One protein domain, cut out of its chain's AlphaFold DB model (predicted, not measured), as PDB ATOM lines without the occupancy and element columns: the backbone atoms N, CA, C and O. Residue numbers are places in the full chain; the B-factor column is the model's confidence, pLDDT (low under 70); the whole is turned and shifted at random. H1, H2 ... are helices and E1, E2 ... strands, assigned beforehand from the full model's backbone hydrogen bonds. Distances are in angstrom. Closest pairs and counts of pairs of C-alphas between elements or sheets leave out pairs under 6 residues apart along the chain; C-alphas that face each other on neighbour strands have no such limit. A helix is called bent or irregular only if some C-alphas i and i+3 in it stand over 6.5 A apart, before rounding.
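What this domain is: This is residues 242 to 340 of the 475 residues of a protein of Blastocystis sp. subtype 1 (strain ATCC 50177 / NandII) (UniProt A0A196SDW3). Look for one strongly twisted sheet of five strands as a wall, with helix H2 over one face and the short helix H1 grazing it, an arrangement of two layers, helix and sheet. A long loop, residues 242 to 254, lies at the sheet's E1 end. The 99 printed residues hold E1, E2, H1, E3, H2, E4, E5 along the chain, under half of them in named elements; the sheet, E1 E2 E3 E5 E4, is mixed, and so is the class. The whole is compact, radius of gyration of the C-alphas 12.9 A, spanning 34 by 28 by 22 A.

Where its parts are: Find C-alpha 255 at (-1.691, 13.754, -9.734), where E1 begins, residues 255 to 258. E2 is 264 to 266, E3 283 to 288, 15.9 A long, E4 313 to 318, 15.3 A, and E5 321 to 327, 19.1 A, ending at C-alpha 327, (0.216, 32.348, -8.444). H1 is 273 to 277; H2, 290 to 300, 15.0 A, is irregular, C-alphas 291 and 294 being 7.4 A apart.

How they stand to each other: Inner strands E3 and E5 are parallel, N 284 to O 322 2.7 A. E4 is antiparallel to E5 in a hairpin, N 323 to O 316 2.8 A. E2 is parallel to E3, N 265 to O 283 2.8 A; E2, H1, E3 form a right-handed strand-helix-strand unit, parallel strands joined through a helix. Edge strand E1 is antiparallel to E2, a hairpin, N 266 to O 256 2.9 A. H2 is on the sheet at a height of 9.5 A, along E5, at 1 degree on the local plane. H1 touches H2, closest C-alphas Arg 274 and Gln 299, 5.8 A. O i to N i+4 pairs within hydrogen-bond range are 5 of 7 in H2, 0 of 1 in H1, whose i+3 pairs are 2 of 2.

The domain as a whole: C-alphas 249 and 311 are farthest apart, 36.4 A. The printed part has no cut; the link H2 to E4 is long. Residues 242 to 262 are under pLDDT 70.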
ATOM      1  N   GLU A 242      -2.382  14.373 -17.109       59.34
ATOM      2  CA  GLU A 242      -2.890  13.664 -15.936       59.34
ATOM      3  C   GLU A 242      -2.274  12.263 -15.865       59.34
ATOM      4  O   GLU A 242      -2.373  11.486 -16.816       59.34
ATOM      5  N   VAL A 243      -1.619  11.938 -14.744       55.09
ATOM      6  CA  VAL A 243      -0.965  10.641 -14.543       55.09
ATOM      7  C   VAL A 243      -1.492  10.005 -13.264       55.09
ATOM      8  O   VAL A 243      -1.387  10.547 -12.162       55.09
ATOM      9  N   THR A 244      -2.035   8.799 -13.396       49.53
ATOM     10  CA  THR A 244      -2.375   7.947 -12.255       49.53
ATOM     11  C   THR A 244      -1.085   7.370 -11.678       49.53
ATOM     12  O   THR A 244      -0.509   6.435 -12.231       49.53
ATOM     13  N   LYS A 245      -0.603   7.936 -10.567       49.53
ATOM     14  CA  LYS A 245       0.494   7.351  -9.788       49.53
ATOM     15  C   LYS A 245      -0.038   6.723  -8.510       49.53
ATOM     16  O   LYS A 245      -0.594   7.412  -7.662       49.53
ATOM     17  N   ASN A 246       0.222   5.428  -8.354       44.31
ATOM     18  CA  ASN A 246       0.260   4.799  -7.041       44.31
ATOM     19  C   ASN A 246       1.551   5.274  -6.378       44.31
ATOM     20  O   ASN A 246       2.640   4.845  -6.753       44.31
ATOM     21  N   TRP A 247       1.438   6.235  -5.469       51.38
ATOM     22  CA  TRP A 247       2.559   6.638  -4.629       51.38
ATOM     23  C   TRP A 247       3.039   5.453  -3.788       51.38
ATOM     24  O   TRP A 247       2.233   4.577  -3.467       51.38
ATOM     25  N   ASP A 248       4.326   5.449  -3.422       52.00
ATOM     26  CA  ASP A 248       4.860   4.571  -2.380       52.00
ATOM     27  C   ASP A 248       3.982   4.724  -1.125       52.00
ATOM     28  O   ASP A 248       4.004   5.757  -0.458       52.00
ATOM     29  N   GLU A 249       3.139   3.705  -0.946       46.62
ATOM     30  CA  GLU A 249       2.202   3.373   0.128       46.62
ATOM     31  C   GLU A 249       1.352   4.534   0.722       46.62
ATOM     32  O   GLU A 249       1.829   5.432   1.408       46.62
ATOM     33  N   GLU A 250       0.024   4.437   0.511       43.53
ATOM     34  CA  GLU A 250      -1.073   5.103   1.260       43.53
ATOM     35  C   GLU A 250      -1.685   6.437   0.759       43.53
ATOM     36  O   GLU A 250      -2.196   7.215   1.567       43.53
ATOM     37  N   LEU A 251      -1.761   6.725  -0.547       44.19
ATOM     38  CA  LEU A 251      -2.749   7.711  -1.045       44.19
ATOM     39  C   LEU A 251      -3.468   7.237  -2.315       44.19
ATOM     40  O   LEU A 251      -2.846   7.079  -3.360       44.19
ATOM     41  N   GLU A 252      -4.794   7.097  -2.234       40.38
ATOM     42  CA  GLU A 252      -5.680   7.126  -3.402       40.38
ATOM     43  C   GLU A 252      -5.795   8.575  -3.916       40.38
ATOM     44  O   GLU A 252      -6.179   9.476  -3.167       40.38
ATOM     45  N   GLY A 253      -5.475   8.814  -5.192       49.38
ATOM     46  CA  GLY A 253      -5.690  10.105  -5.858       49.38
ATOM     47  C   GLY A 253      -4.882  10.277  -7.150       49.38
ATOM     48  O   GLY A 253      -3.778   9.753  -7.270       49.38
ATOM     49  N   ALA A 254      -5.427  11.013  -8.122       49.06
ATOM     50  CA  ALA A 254      -4.722  11.385  -9.352       49.06
ATOM     51  C   ALA A 254      -3.821  12.615  -9.120       49.06
ATOM     52  O   ALA A 254      -4.229  13.565  -8.449       49.06
ATOM     53  N   SER A 255      -2.612  12.608  -9.694       58.88
ATOM     54  CA  SER A 255      -1.691  13.754  -9.734       58.88
ATOM     55  C   SER A 255      -1.506  14.237 -11.174       58.88
ATOM     56  O   SER A 255      -1.601  13.452 -12.115       58.88
ATOM     57  N   LEU A 256      -1.222  15.526 -11.359       63.97
ATOM     58  CA  LEU A 256      -0.878  16.079 -12.671       63.97
ATOM     59  C   LEU A 256       0.654  16.154 -12.792       63.97
ATOM     60  O   LEU A 256       1.321  16.622 -11.866       63.97
ATOM     61  N   GLU A 257       1.217  15.704 -13.909       63.62
ATOM     62  CA  GLU A 257       2.661  15.757 -14.196       63.62
ATOM     63  C   GLU A 257       2.915  16.491 -15.502       63.62
ATOM     64  O   GLU A 257       2.047  16.526 -16.359       63.62
ATOM     65  N   TYR A 258       4.096  17.073 -15.678       63.81
ATOM     66  CA  TYR A 258       4.499  17.564 -16.997       63.81
ATOM     67  C   TYR A 258       4.870  16.378 -17.906       63.81
ATOM     68  O   TYR A 258       5.043  15.259 -17.418       63.81
ATOM     69  N   SER A 259       4.930  16.599 -19.221       59.12
ATOM     70  CA  SER A 259       5.141  15.558 -20.227       59.12
ATOM     71  C   SER A 259       6.406  14.741 -19.951       59.12
ATOM     72  O   SER A 259       7.253  15.099 -19.136       59.12
ATOM     73  N   ALA A 260       6.529  13.583 -20.601       53.53
ATOM     74  CA  ALA A 260       7.668  12.700 -20.389       53.53
ATOM     75  C   ALA A 260       8.981  13.380 -20.840       53.53
ATOM     76  O   ALA A 260       9.300  13.393 -22.027       53.53
ATOM     77  N   GLY A 261       9.739  13.922 -19.883       56.69
ATOM     78  CA  GLY A 261      11.012  14.609 -20.132       56.69
ATOM     79  C   GLY A 261      11.617  15.238 -18.877       56.69
ATOM     80  O   GLY A 261      12.812  15.073 -18.614       56.69
ATOM     81  N   LYS A 262      10.787  15.872 -18.038       63.81
ATOM     82  CA  LYS A 262      11.208  16.486 -16.766       63.81
ATOM     83  C   LYS A 262      10.502  15.853 -15.566       63.81
ATOM     84  O   LYS A 262       9.318  15.544 -15.606       63.81
ATOM     85  N   ASN A 263      11.223  15.696 -14.453       79.25
ATOM     86  CA  ASN A 263      10.698  15.186 -13.177       79.25
ATOM     87  C   ASN A 263       9.804  16.226 -12.455       79.25
ATOM     88  O   ASN A 263       9.998  16.488 -11.264       79.25
ATOM     89  N   VAL A 264       8.845  16.835 -13.165       85.94
ATOM     90  CA  VAL A 264       7.955  17.871 -12.624       85.94
ATOM     91  C   VAL A 264       6.651  17.264 -12.116       85.94
ATOM     92  O   VAL A 264       5.953  16.561 -12.844       85.94
ATOM     93  N   LEU A 265       6.295  17.587 -10.878       86.50
ATOM     94  CA  LEU A 265       5.072  17.158 -10.210       86.50
ATOM     95  C   LEU A 265       4.221  18.373  -9.849       86.50
ATOM     96  O   LEU A 265       4.737  19.334  -9.284       86.50
ATOM     97  N   VAL A 266       2.913  18.316 -10.088       88.44
ATOM     98  CA  VAL A 266       1.978  19.321  -9.575       88.44
ATOM     99  C   VAL A 266       1.355  18.827  -8.270       88.44
ATOM    100  O   VAL A 266       0.745  17.759  -8.235       88.44
ATOM    101  N   MET A 267       1.466  19.626  -7.209       89.44
ATOM    102  CA  MET A 267       0.755  19.422  -5.943       89.44
ATOM    103  C   MET A 267      -0.199  20.590  -5.693       89.44
ATOM    104  O   MET A 267       0.185  21.754  -5.781       89.44
ATOM    105  N   LEU A 268      -1.450  20.298  -5.360       89.12
ATOM    106  CA  LEU A 268      -2.471  21.296  -5.060       89.12
ATOM    107  C   LEU A 268      -2.377  21.762  -3.601       89.12
ATOM    108  O   LEU A 268      -1.796  21.106  -2.737       89.12
ATOM    109  N   GLU A 269      -3.008  22.889  -3.279       85.81
ATOM    110  CA  GLU A 269      -2.990  23.462  -1.926       85.81
ATOM    111  C   GLU A 269      -3.643  22.548  -0.874       85.81
ATOM    112  O   GLU A 269      -3.385  22.668   0.335       85.81
ATOM    113  N   LYS A 270      -4.537  21.666  -1.335       84.81
ATOM    114  CA  LYS A 270      -5.231  20.678  -0.513       84.81
ATOM    115  C   LYS A 270      -4.353  19.480  -0.149       84.81
ATOM    116  O   LYS A 270      -4.621  18.881   0.894       84.81
ATOM    117  N   ASP A 271      -3.318  19.199  -0.937       87.69
ATOM    118  CA  ASP A 271      -2.406  18.078  -0.727       87.69
ATOM    119  C   ASP A 271      -1.493  18.321   0.485       87.69
ATOM    120  O   ASP A 271      -1.353  19.447   0.984       87.69
ATOM    121  N   ASP A 272      -0.864  17.248   0.977       90.25
ATOM    122  CA  ASP A 272       0.118  17.338   2.055       90.25
ATOM    123  C   ASP A 272       1.480  17.802   1.523       90.25
ATOM    124  O   ASP A 272       2.378  17.005   1.231       90.25
ATOM    125  N   LEU A 273       1.656  19.121   1.445       92.81
ATOM    126  CA  LEU A 273       2.880  19.746   0.941       92.81
ATOM    127  C   LEU A 273       4.110  19.464   1.822       92.81
ATOM    128  O   LEU A 273       5.233  19.742   1.408       92.81
ATOM    129  N   ARG A 274       3.956  18.884   3.023       91.94
ATOM    130  CA  ARG A 274       5.106  18.466   3.850       91.94
ATOM    131  C   ARG A 274       5.870  17.306   3.210       91.94
ATOM    132  O   ARG A 274       7.057  17.146   3.492       91.94
ATOM    133  N   ARG A 275       5.220  16.542   2.322       89.81
ATOM    134  CA  ARG A 275       5.838  15.438   1.575       89.81
ATOM    135  C   ARG A 275       6.931  15.905   0.611       89.81
ATOM    136  O   ARG A 275       7.832  15.131   0.315       89.81
ATOM    137  N   THR A 276       6.936  17.179   0.213       90.56
ATOM    138  CA  THR A 276       8.022  17.777  -0.591       90.56
ATOM    139  C   THR A 276       9.409  17.585   0.034       90.56
ATOM    140  O   THR A 276      10.404  17.575  -0.674       90.56
ATOM    141  N   ARG A 277       9.495  17.387   1.357       90.38
ATOM    142  CA  ARG A 277      10.762  17.188   2.080       90.38
ATOM    143  C   ARG A 277      11.343  15.778   1.968       90.38
ATOM    144  O   ARG A 277      12.531  15.618   2.231       90.38
ATOM    145  N   ILE A 278      10.511  14.787   1.647       87.56
ATOM    146  CA  ILE A 278      10.904  13.369   1.554       87.56
ATOM    147  C   ILE A 278      11.000  12.878   0.106       87.56
ATOM    148  O   ILE A 278      11.559  11.815  -0.145       87.56
ATOM    149  N   MET A 279      10.467  13.646  -0.848       86.88
ATOM    150  CA  MET A 279      10.690  13.423  -2.277       86.88
ATOM    151  C   MET A 279      12.144  13.728  -2.642       86.88
ATOM    152  O   MET A 279      12.818  14.461  -1.918       86.88
ATOM    153  N   ASN A 280      12.610  13.209  -3.778       88.00
ATOM    154  CA  ASN A 280      13.972  13.446  -4.243       88.00
ATOM    155  C   ASN A 280      14.027  13.837  -5.718       88.00
ATOM    156  O   ASN A 280      13.395  13.182  -6.552       88.00
ATOM    157  N   ASN A 281      14.850  14.844  -6.022       87.75
ATOM    158  CA  ASN A 281      15.197  15.283  -7.374       87.75
ATOM    159  C   ASN A 281      13.969  15.589  -8.260       87.75
ATOM    160  O   ASN A 281      13.901  15.170  -9.421       87.75
ATOM    161  N   ARG A 282      12.977  16.294  -7.698       88.88
ATOM    162  CA  ARG A 282      11.767  16.764  -8.394       88.88
ATOM    163  C   ARG A 282      11.760  18.285  -8.541       88.88
ATOM    164  O   ARG A 282      12.247  19.000  -7.669       88.88
ATOM    165  N   VAL A 283      11.092  18.767  -9.586       91.69
ATOM    166  CA  VAL A 283      10.523  20.123  -9.604       91.69
ATOM    167  C   VAL A 283       9.064  19.989  -9.178       91.69
ATOM    168  O   VAL A 283       8.329  19.187  -9.740       91.69
ATOM    169  N   ILE A 284       8.628  20.718  -8.160       93.12
ATOM    170  CA  ILE A 284       7.280  20.592  -7.603       93.12
ATOM    171  C   ILE A 284       6.552  21.911  -7.794       93.12
ATOM    172  O   ILE A 284       6.842  22.894  -7.119       93.12
ATOM    173  N   VAL A 285       5.584  21.928  -8.701       94.12
ATOM    174  CA  VAL A 285       4.737  23.088  -8.961       94.12
ATOM    175  C   VAL A 285       3.552  23.057  -8.001       94.12
ATOM    176  O   VAL A 285       2.804  22.085  -7.950       94.12
ATOM    177  N   VAL A 286       3.363  24.141  -7.251       95.50
ATOM    178  CA  VAL A 286       2.247  24.342  -6.323       95.50
ATOM    179  C   VAL A 286       1.415  25.535  -6.794       95.50
ATOM    180  O   VAL A 286       1.706  26.678  -6.420       95.50
ATOM    181  N   PRO A 287       0.386  25.313  -7.632       94.69
ATOM    182  CA  PRO A 287      -0.527  26.365  -8.048       94.69
ATOM    183  C   PRO A 287      -1.353  26.839  -6.851       94.69
ATOM    184  O   PRO A 287      -1.967  26.035  -6.149       94.69
ATOM    185  N   PHE A 288      -1.420  28.148  -6.630       94.56
ATOM    186  CA  PHE A 288      -2.228  28.723  -5.554       94.56
ATOM    187  C   PHE A 288      -2.807  30.083  -5.948       94.56
ATOM    188  O   PHE A 288      -2.350  30.735  -6.882       94.56
ATOM    189  N   VAL A 289      -3.814  30.538  -5.212       94.25
ATOM    190  CA  VAL A 289      -4.204  31.955  -5.196       94.25
ATOM    191  C   VAL A 289      -3.886  32.583  -3.841       94.25
ATOM    192  O   VAL A 289      -3.825  31.877  -2.832       94.25
ATOM    193  N   ARG A 290      -3.698  33.909  -3.779       92.69
ATOM    194  CA  ARG A 290      -3.326  34.632  -2.544       92.69
ATOM    195  C   ARG A 290      -4.234  34.305  -1.349       92.69
ATOM    196  O   ARG A 290      -3.756  34.207  -0.223       92.69
ATOM    197  N   GLU A 291      -5.514  34.057  -1.593       92.06
ATOM    198  CA  GLU A 291      -6.524  33.638  -0.616       92.06
ATOM    199  C   GLU A 291      -6.176  32.306   0.076       92.06
ATOM    200  O   GLU A 291      -6.506  32.101   1.245       92.06
ATOM    201  N   GLN A 292      -5.483  31.408  -0.626       92.69
ATOM    202  CA  GLN A 292      -5.049  30.092  -0.147       92.69
ATOM    203  C   GLN A 292      -3.644  30.120   0.477       92.69
ATOM    204  O   GLN A 292      -3.264  29.176   1.179       92.69
ATOM    205  N   TYR A 293      -2.876  31.195   0.270       93.62
ATOM    206  CA  TYR A 293      -1.481  31.297   0.703       93.62
ATOM    207  C   TYR A 293      -1.254  30.976   2.190       93.62
ATOM    208  O   TYR A 293      -0.319  30.230   2.477       93.62
ATOM    209  N   PRO A 294      -2.097  31.411   3.156       92.19
ATOM    210  CA  PRO A 294      -1.874  31.082   4.567       92.19
ATOM    211  C   PRO A 294      -1.798  29.574   4.852       92.19
ATOM    212  O   PRO A 294      -1.050  29.142   5.734       92.19
ATOM    213  N   ARG A 295      -2.553  28.754   4.104       91.75
ATOM    214  CA  ARG A 295      -2.501  27.288   4.210       91.75
ATOM    215  C   ARG A 295      -1.186  26.757   3.648       91.75
ATOM    216  O   ARG A 295      -0.516  25.984   4.330       91.75
ATOM    217  N   VAL A 296      -0.813  27.193   2.446       94.94
ATOM    218  CA  VAL A 296       0.429  26.788   1.766       94.94
ATOM    219  C   VAL A 296       1.653  27.160   2.609       94.94
ATOM    220  O   VAL A 296       2.463  26.296   2.948       94.94
ATOM    221  N   ALA A 297       1.729  28.416   3.056       95.44
ATOM    222  CA  ALA A 297       2.819  28.935   3.873       95.44
ATOM    223  C   ALA A 297       3.007  28.145   5.172       95.44
ATOM    224  O   ALA A 297       4.134  27.842   5.562       95.44
ATOM    225  N   LYS A 298       1.913  27.741   5.829       95.06
ATOM    226  CA  LYS A 298       1.981  26.921   7.045       95.06
ATOM    227  C   LYS A 298       2.600  25.545   6.783       95.06
ATOM    228  O   LYS A 298       3.421  25.105   7.585       95.06
ATOM    229  N   GLN A 299       2.204  24.863   5.706       95.19
ATOM    230  CA  GLN A 299       2.708  23.519   5.392       95.19
ATOM    231  C   GLN A 299       4.196  23.537   5.017       95.19
ATOM    232  O   GLN A 299       4.950  22.670   5.458       95.19
ATOM    233  N   LEU A 300       4.618  24.562   4.272       95.69
ATOM    234  CA  LEU A 300       5.993  24.721   3.790       95.69
ATOM    235  C   LEU A 300       6.908  25.506   4.747       95.69
ATOM    236  O   LEU A 300       8.098  25.632   4.488       95.69
ATOM    237  N   ARG A 301       6.387  25.972   5.893       94.88
ATOM    238  CA  ARG A 301       7.097  26.804   6.891       94.88
ATOM    239  C   ARG A 301       7.594  28.156   6.350       94.88
ATOM    240  O   ARG A 301       8.611  28.670   6.810       94.88
ATOM    241  N   LEU A 302       6.842  28.748   5.428       94.75
ATOM    242  CA  LEU A 302       7.124  30.057   4.834       94.75
ATOM    243  C   LEU A 302       6.659  31.212   5.729       94.75
ATOM    244  O   LEU A 302       6.001  31.023   6.764       94.75
ATOM    245  N   PHE A 303       6.999  32.435   5.321       91.75
ATOM    246  CA  PHE A 303       6.461  33.635   5.946       91.75
ATOM    247  C   PHE A 303       4.941  33.735   5.748       91.75
ATOM    248  O   PHE A 303       4.391  33.248   4.763       91.75
ATOM    249  N   ALA A 304       4.242  34.346   6.710       88.38
ATOM    250  CA  ALA A 304       2.776  34.318   6.762       88.38
ATOM    251  C   ALA A 304       2.100  35.133   5.643       88.38
ATOM    252  O   ALA A 304       0.984  34.806   5.244       88.38
ATOM    253  N   SER A 305       2.770  36.171   5.142       86.56
ATOM    254  CA  SER A 305       2.382  36.907   3.938       86.56
ATOM    255  C   SER A 305       3.295  36.543   2.759       86.56
ATOM    256  O   SER A 305       4.428  36.113   2.992       86.56
ATOM    257  N   PRO A 306       2.829  36.680   1.503       89.62
ATOM    258  CA  PRO A 306       3.658  36.415   0.330       89.62
ATOM    259  C   PRO A 306       4.911  37.302   0.302       89.62
ATOM    260  O   PRO A 306       4.814  38.533   0.296       89.62
ATOM    261  N   ARG A 307       6.086  36.667   0.283       91.38
ATOM    262  CA  ARG A 307       7.420  37.289   0.218       91.38
ATOM    263  C   ARG A 307       8.301  36.499  -0.747       91.38
ATOM    264  O   ARG A 307       8.103  35.297  -0.893       91.38
ATOM    265  N   GLY A 308       9.249  37.171  -1.395       94.50
ATOM    266  CA  GLY A 308      10.195  36.555  -2.330       94.50
ATOM    267  C   GLY A 308       9.629  36.181  -3.708       94.50
ATOM    268  O   GLY A 308      10.282  35.448  -4.435       94.50
ATOM    269  N   PHE A 309       8.439  36.664  -4.089       94.94
ATOM    270  CA  PHE A 309       7.838  36.342  -5.385       94.94
ATOM    271  C   PHE A 309       8.374  37.232  -6.519       94.94
ATOM    272  O   PHE A 309       8.299  38.467  -6.453       94.94
ATOM    273  N   PHE A 310       8.805  36.596  -7.605       95.44
ATOM    274  CA  PHE A 310       9.146  37.208  -8.889       95.44
ATOM    275  C   PHE A 310       8.094  36.833  -9.927       95.44
ATOM    276  O   PHE A 310       7.821  35.656 -10.129       95.44
ATOM    277  N   ASN A 311       7.443  37.828 -10.538       92.56
ATOM    278  CA  ASN A 311       6.387  37.621 -11.542       92.56
ATOM    279  C   ASN A 311       5.313  36.577 -11.159       92.56
ATOM    280  O   ASN A 311       4.781  35.870 -12.003       92.56
ATOM    281  N   GLY A 312       4.962  36.497  -9.869       93.81
ATOM    282  CA  GLY A 312       3.962  35.545  -9.371       93.81
ATOM    283  C   GLY A 312       4.504  34.156  -9.030       93.81
ATOM    284  O   GLY A 312       3.716  33.299  -8.647       93.81
ATOM    285  N   VAL A 313       5.818  33.943  -9.098       96.62
ATOM    286  CA  VAL A 313       6.477  32.680  -8.743       96.62
ATOM    287  C   VAL A 313       7.399  32.874  -7.544       96.62
ATOM    288  O   VAL A 313       8.186  33.819  -7.508       96.62
ATOM    289  N   LEU A 314       7.313  31.980  -6.563       97.12
ATOM    290  CA  LEU A 314       8.335  31.803  -5.531       97.12
ATOM    291  C   LEU A 314       9.017  30.456  -5.771       97.12
ATOM    292  O   LEU A 314       8.353  29.422  -5.723       97.12
ATOM    293  N   SER A 315      10.324  30.491  -6.017       95.94
ATOM    294  CA  SER A 315      11.176  29.316  -6.218       95.94
ATOM    295  C   SER A 315      11.971  29.072  -4.944       95.94
ATOM    296  O   SER A 315      12.723  29.954  -4.533       95.94
ATOM    297  N   ILE A 316      11.783  27.924  -4.296       95.56
ATOM    298  CA  ILE A 316      12.534  27.564  -3.089       95.56
ATOM    299  C   ILE A 316      13.094  26.140  -3.190       95.56
ATOM    300  O   ILE A 316      12.333  25.194  -3.425       95.56
ATOM    301  N   PRO A 317      14.398  25.935  -2.942       95.44
ATOM    302  CA  PRO A 317      14.937  24.601  -2.754       95.44
ATOM    303  C   PRO A 317      14.395  23.989  -1.455       95.44
ATOM    304  O   PRO A 317      14.384  24.624  -0.400       95.44
ATOM    305  N   VAL A 318      13.949  22.734  -1.520       95.25
ATOM    306  CA  VAL A 318      13.482  21.951  -0.366       95.25
ATOM    307  C   VAL A 318      14.040  20.536  -0.472       95.25
ATOM    308  O   VAL A 318      13.677  19.770  -1.363       95.25
ATOM    309  N   SER A 319      14.908  20.167   0.467       91.81
ATOM    310  CA  SER A 319      15.776  18.989   0.362       91.81
ATOM    311  C   SER A 319      16.535  18.995  -0.979       91.81
ATOM    312  O   SER A 319      17.275  19.941  -1.234       91.81
ATOM    313  N   SER A 320      16.347  17.982  -1.829       90.88
ATOM    314  CA  SER A 320      16.916  17.880  -3.184       90.88
ATOM    315  C   SER A 320      15.936  18.300  -4.291       90.88
ATOM    316  O   SER A 320      16.193  18.066  -5.470       90.88
ATOM    317  N   ASN A 321      14.789  18.877  -3.923       93.62
ATOM    318  CA  ASN A 321      13.752  19.318  -4.851       93.62
ATOM    319  C   ASN A 321      13.780  20.835  -5.018       93.62
ATOM    320  O   ASN A 321      14.201  21.562  -4.118       93.62
ATOM    321  N   GLU A 322      13.216  21.301  -6.124       94.94
ATOM    322  CA  GLU A 322      12.857  22.702  -6.318       94.94
ATOM    323  C   GLU A 322      11.337  22.842  -6.208       94.94
ATOM    324  O   GLU A 322      10.606  22.196  -6.955       94.94
ATOM    325  N   VAL A 323      10.837  23.660  -5.282       96.56
ATOM    326  CA  VAL A 323       9.398  23.897  -5.116       96.56
ATOM    327  C   VAL A 323       9.047  25.271  -5.679       96.56
ATOM    328  O   VAL A 323       9.539  26.293  -5.203       96.56
ATOM    329  N   LEU A 324       8.160  25.293  -6.671       96.88
ATOM    330  CA  LEU A 324       7.670  26.489  -7.346       96.88
ATOM    331  C   LEU A 324       6.238  26.783  -6.893       96.88
ATOM    332  O   LEU A 324       5.297  26.118  -7.321       96.88
ATOM    333  N   LEU A 325       6.040  27.794  -6.049       97.25
ATOM    334  CA  LEU A 325       4.698  28.301  -5.756       97.25
ATOM    335  C   LEU A 325       4.300  29.255  -6.875       97.25
ATOM    336  O   LEU A 325       4.892  30.326  -7.006       97.25
ATOM    337  N   VAL A 326       3.282  28.884  -7.647       96.38
ATOM    338  CA  VAL A 326       2.863  29.618  -8.846       96.38
ATOM    339  C   VAL A 326       1.499  30.256  -8.604       96.38
ATOM    340  O   VAL A 326       0.493  29.567  -8.422       96.38
ATOM    341  N   ASP A 327       1.458  31.588  -8.575       95.62
ATOM    342  CA  ASP A 327       0.216  32.348  -8.444       95.62
ATOM    343  C   ASP A 327      -0.630  32.161  -9.709       95.62
ATOM    344  O   ASP A 327      -0.253  32.579 -10.807       95.62
ATOM    345  N   ARG A 328      -1.807  31.554  -9.541       95.25
ATOM    346  CA  ARG A 328      -2.707  31.170 -10.636       95.25
ATOM    347  C   ARG A 328      -3.240  32.356 -11.442       95.25
ATOM    348  O   ARG A 328      -3.750  32.129 -12.534       95.25
ATOM    349  N   ARG A 329      -3.150  33.590 -10.929       93.62
ATOM    350  CA  ARG A 329      -3.532  34.821 -11.639       93.62
ATOM    351  C   ARG A 329      -2.326  35.487 -12.294       93.62
ATOM    352  O   ARG A 329      -2.392  35.863 -13.458       93.62
ATOM    353  N   ARG A 330      -1.235  35.664 -11.543       92.56
ATOM    354  CA  ARG A 330      -0.070  36.459 -11.978       92.56
ATOM    355  C   ARG A 330       0.885  35.687 -12.882       92.56
ATOM    356  O   ARG A 330       1.462  36.283 -13.781       92.56
ATOM    357  N   ALA A 331       1.017  34.385 -12.653       93.56
ATOM    358  CA  ALA A 331       1.882  33.479 -13.399       93.56
ATOM    359  C   ALA A 331       1.059  32.425 -14.163       93.56
ATOM    360  O   ALA A 331       1.513  31.308 -14.392       93.56
ATOM    361  N   ALA A 332      -0.165  32.786 -14.566       91.69
ATOM    362  CA  ALA A 332      -1.101  31.908 -15.268       91.69
ATOM    363  C   ALA A 332      -0.498  31.259 -16.526       91.69
ATOM    364  O   ALA A 332      -0.826  30.121 -16.833       91.69
ATOM    365  N   ALA A 333       0.405  31.957 -17.222       89.44
ATOM    366  CA  ALA A 333       1.073  31.456 -18.425       89.44
ATOM    367  C   ALA A 333       2.022  30.269 -18.168       89.44
ATOM    368  O   ALA A 333       2.351  29.550 -19.104       89.44
ATOM    369  N   LEU A 334       2.451  30.054 -16.919       87.81
ATOM    370  CA  LEU A 334       3.254  28.893 -16.519       87.81
ATOM    371  C   LEU A 334       2.393  27.686 -16.141       87.81
ATOM    372  O   LEU A 334       2.924  26.659 -15.726       87.81
ATOM    373  N   LEU A 335       1.069  27.823 -16.199       87.44
ATOM    374  CA  LEU A 335       0.133  26.797 -15.780       87.44
ATOM    375  C   LEU A 335      -0.747  26.362 -16.955       87.44
ATOM    376  O   LEU A 335      -1.122  27.178 -17.799       87.44
ATOM    377  N   PRO A 336      -1.182  25.095 -16.964       83.94
ATOM    378  CA  PRO A 336      -2.281  24.654 -17.807       83.94
ATOM    379  C   PRO A 336      -3.537  25.496 -17.592       83.94
ATOM    380  O   PRO A 336      -3.820  25.934 -16.471       83.94
ATOM    381  N   ALA A 337      -4.348  25.637 -18.640       84.19
ATOM    382  CA  ALA A 337      -5.562  26.451 -18.615       84.19
ATOM    383  C   ALA A 337      -6.525  26.073 -17.471       84.19
ATOM    384  O   ALA A 337      -7.137  26.953 -16.874       84.19
ATOM    385  N   GLN A 338      -6.614  24.787 -17.112       85.19
ATOM    386  CA  GLN A 338      -7.453  24.305 -16.008       85.19
ATOM    387  C   GLN A 338      -6.951  24.709 -14.610       85.19
ATOM    388  O   GLN A 338      -7.726  24.740 -13.655       85.19
ATOM    389  N   LEU A 339      -5.657  25.013 -14.474       87.44
ATOM    390  CA  LEU A 339      -5.047  25.469 -13.223       87.44
ATOM    391  C   LEU A 339      -4.918  26.995 -13.177       87.44
ATOM    392  O   LEU A 339      -4.866  27.562 -12.088       87.44
ATOM    393  N   ALA A 340      -4.911  27.673 -14.320       90.88
ATOM    394  CA  ALA A 340      -4.906  29.127 -14.396       90.88
ATOM    395  C   ALA A 340      -6.236  29.750 -13.922       90.88
ATOM    396  O   ALA A 340      -7.309  29.149 -13.988       90.88
TER     397      ALA A 340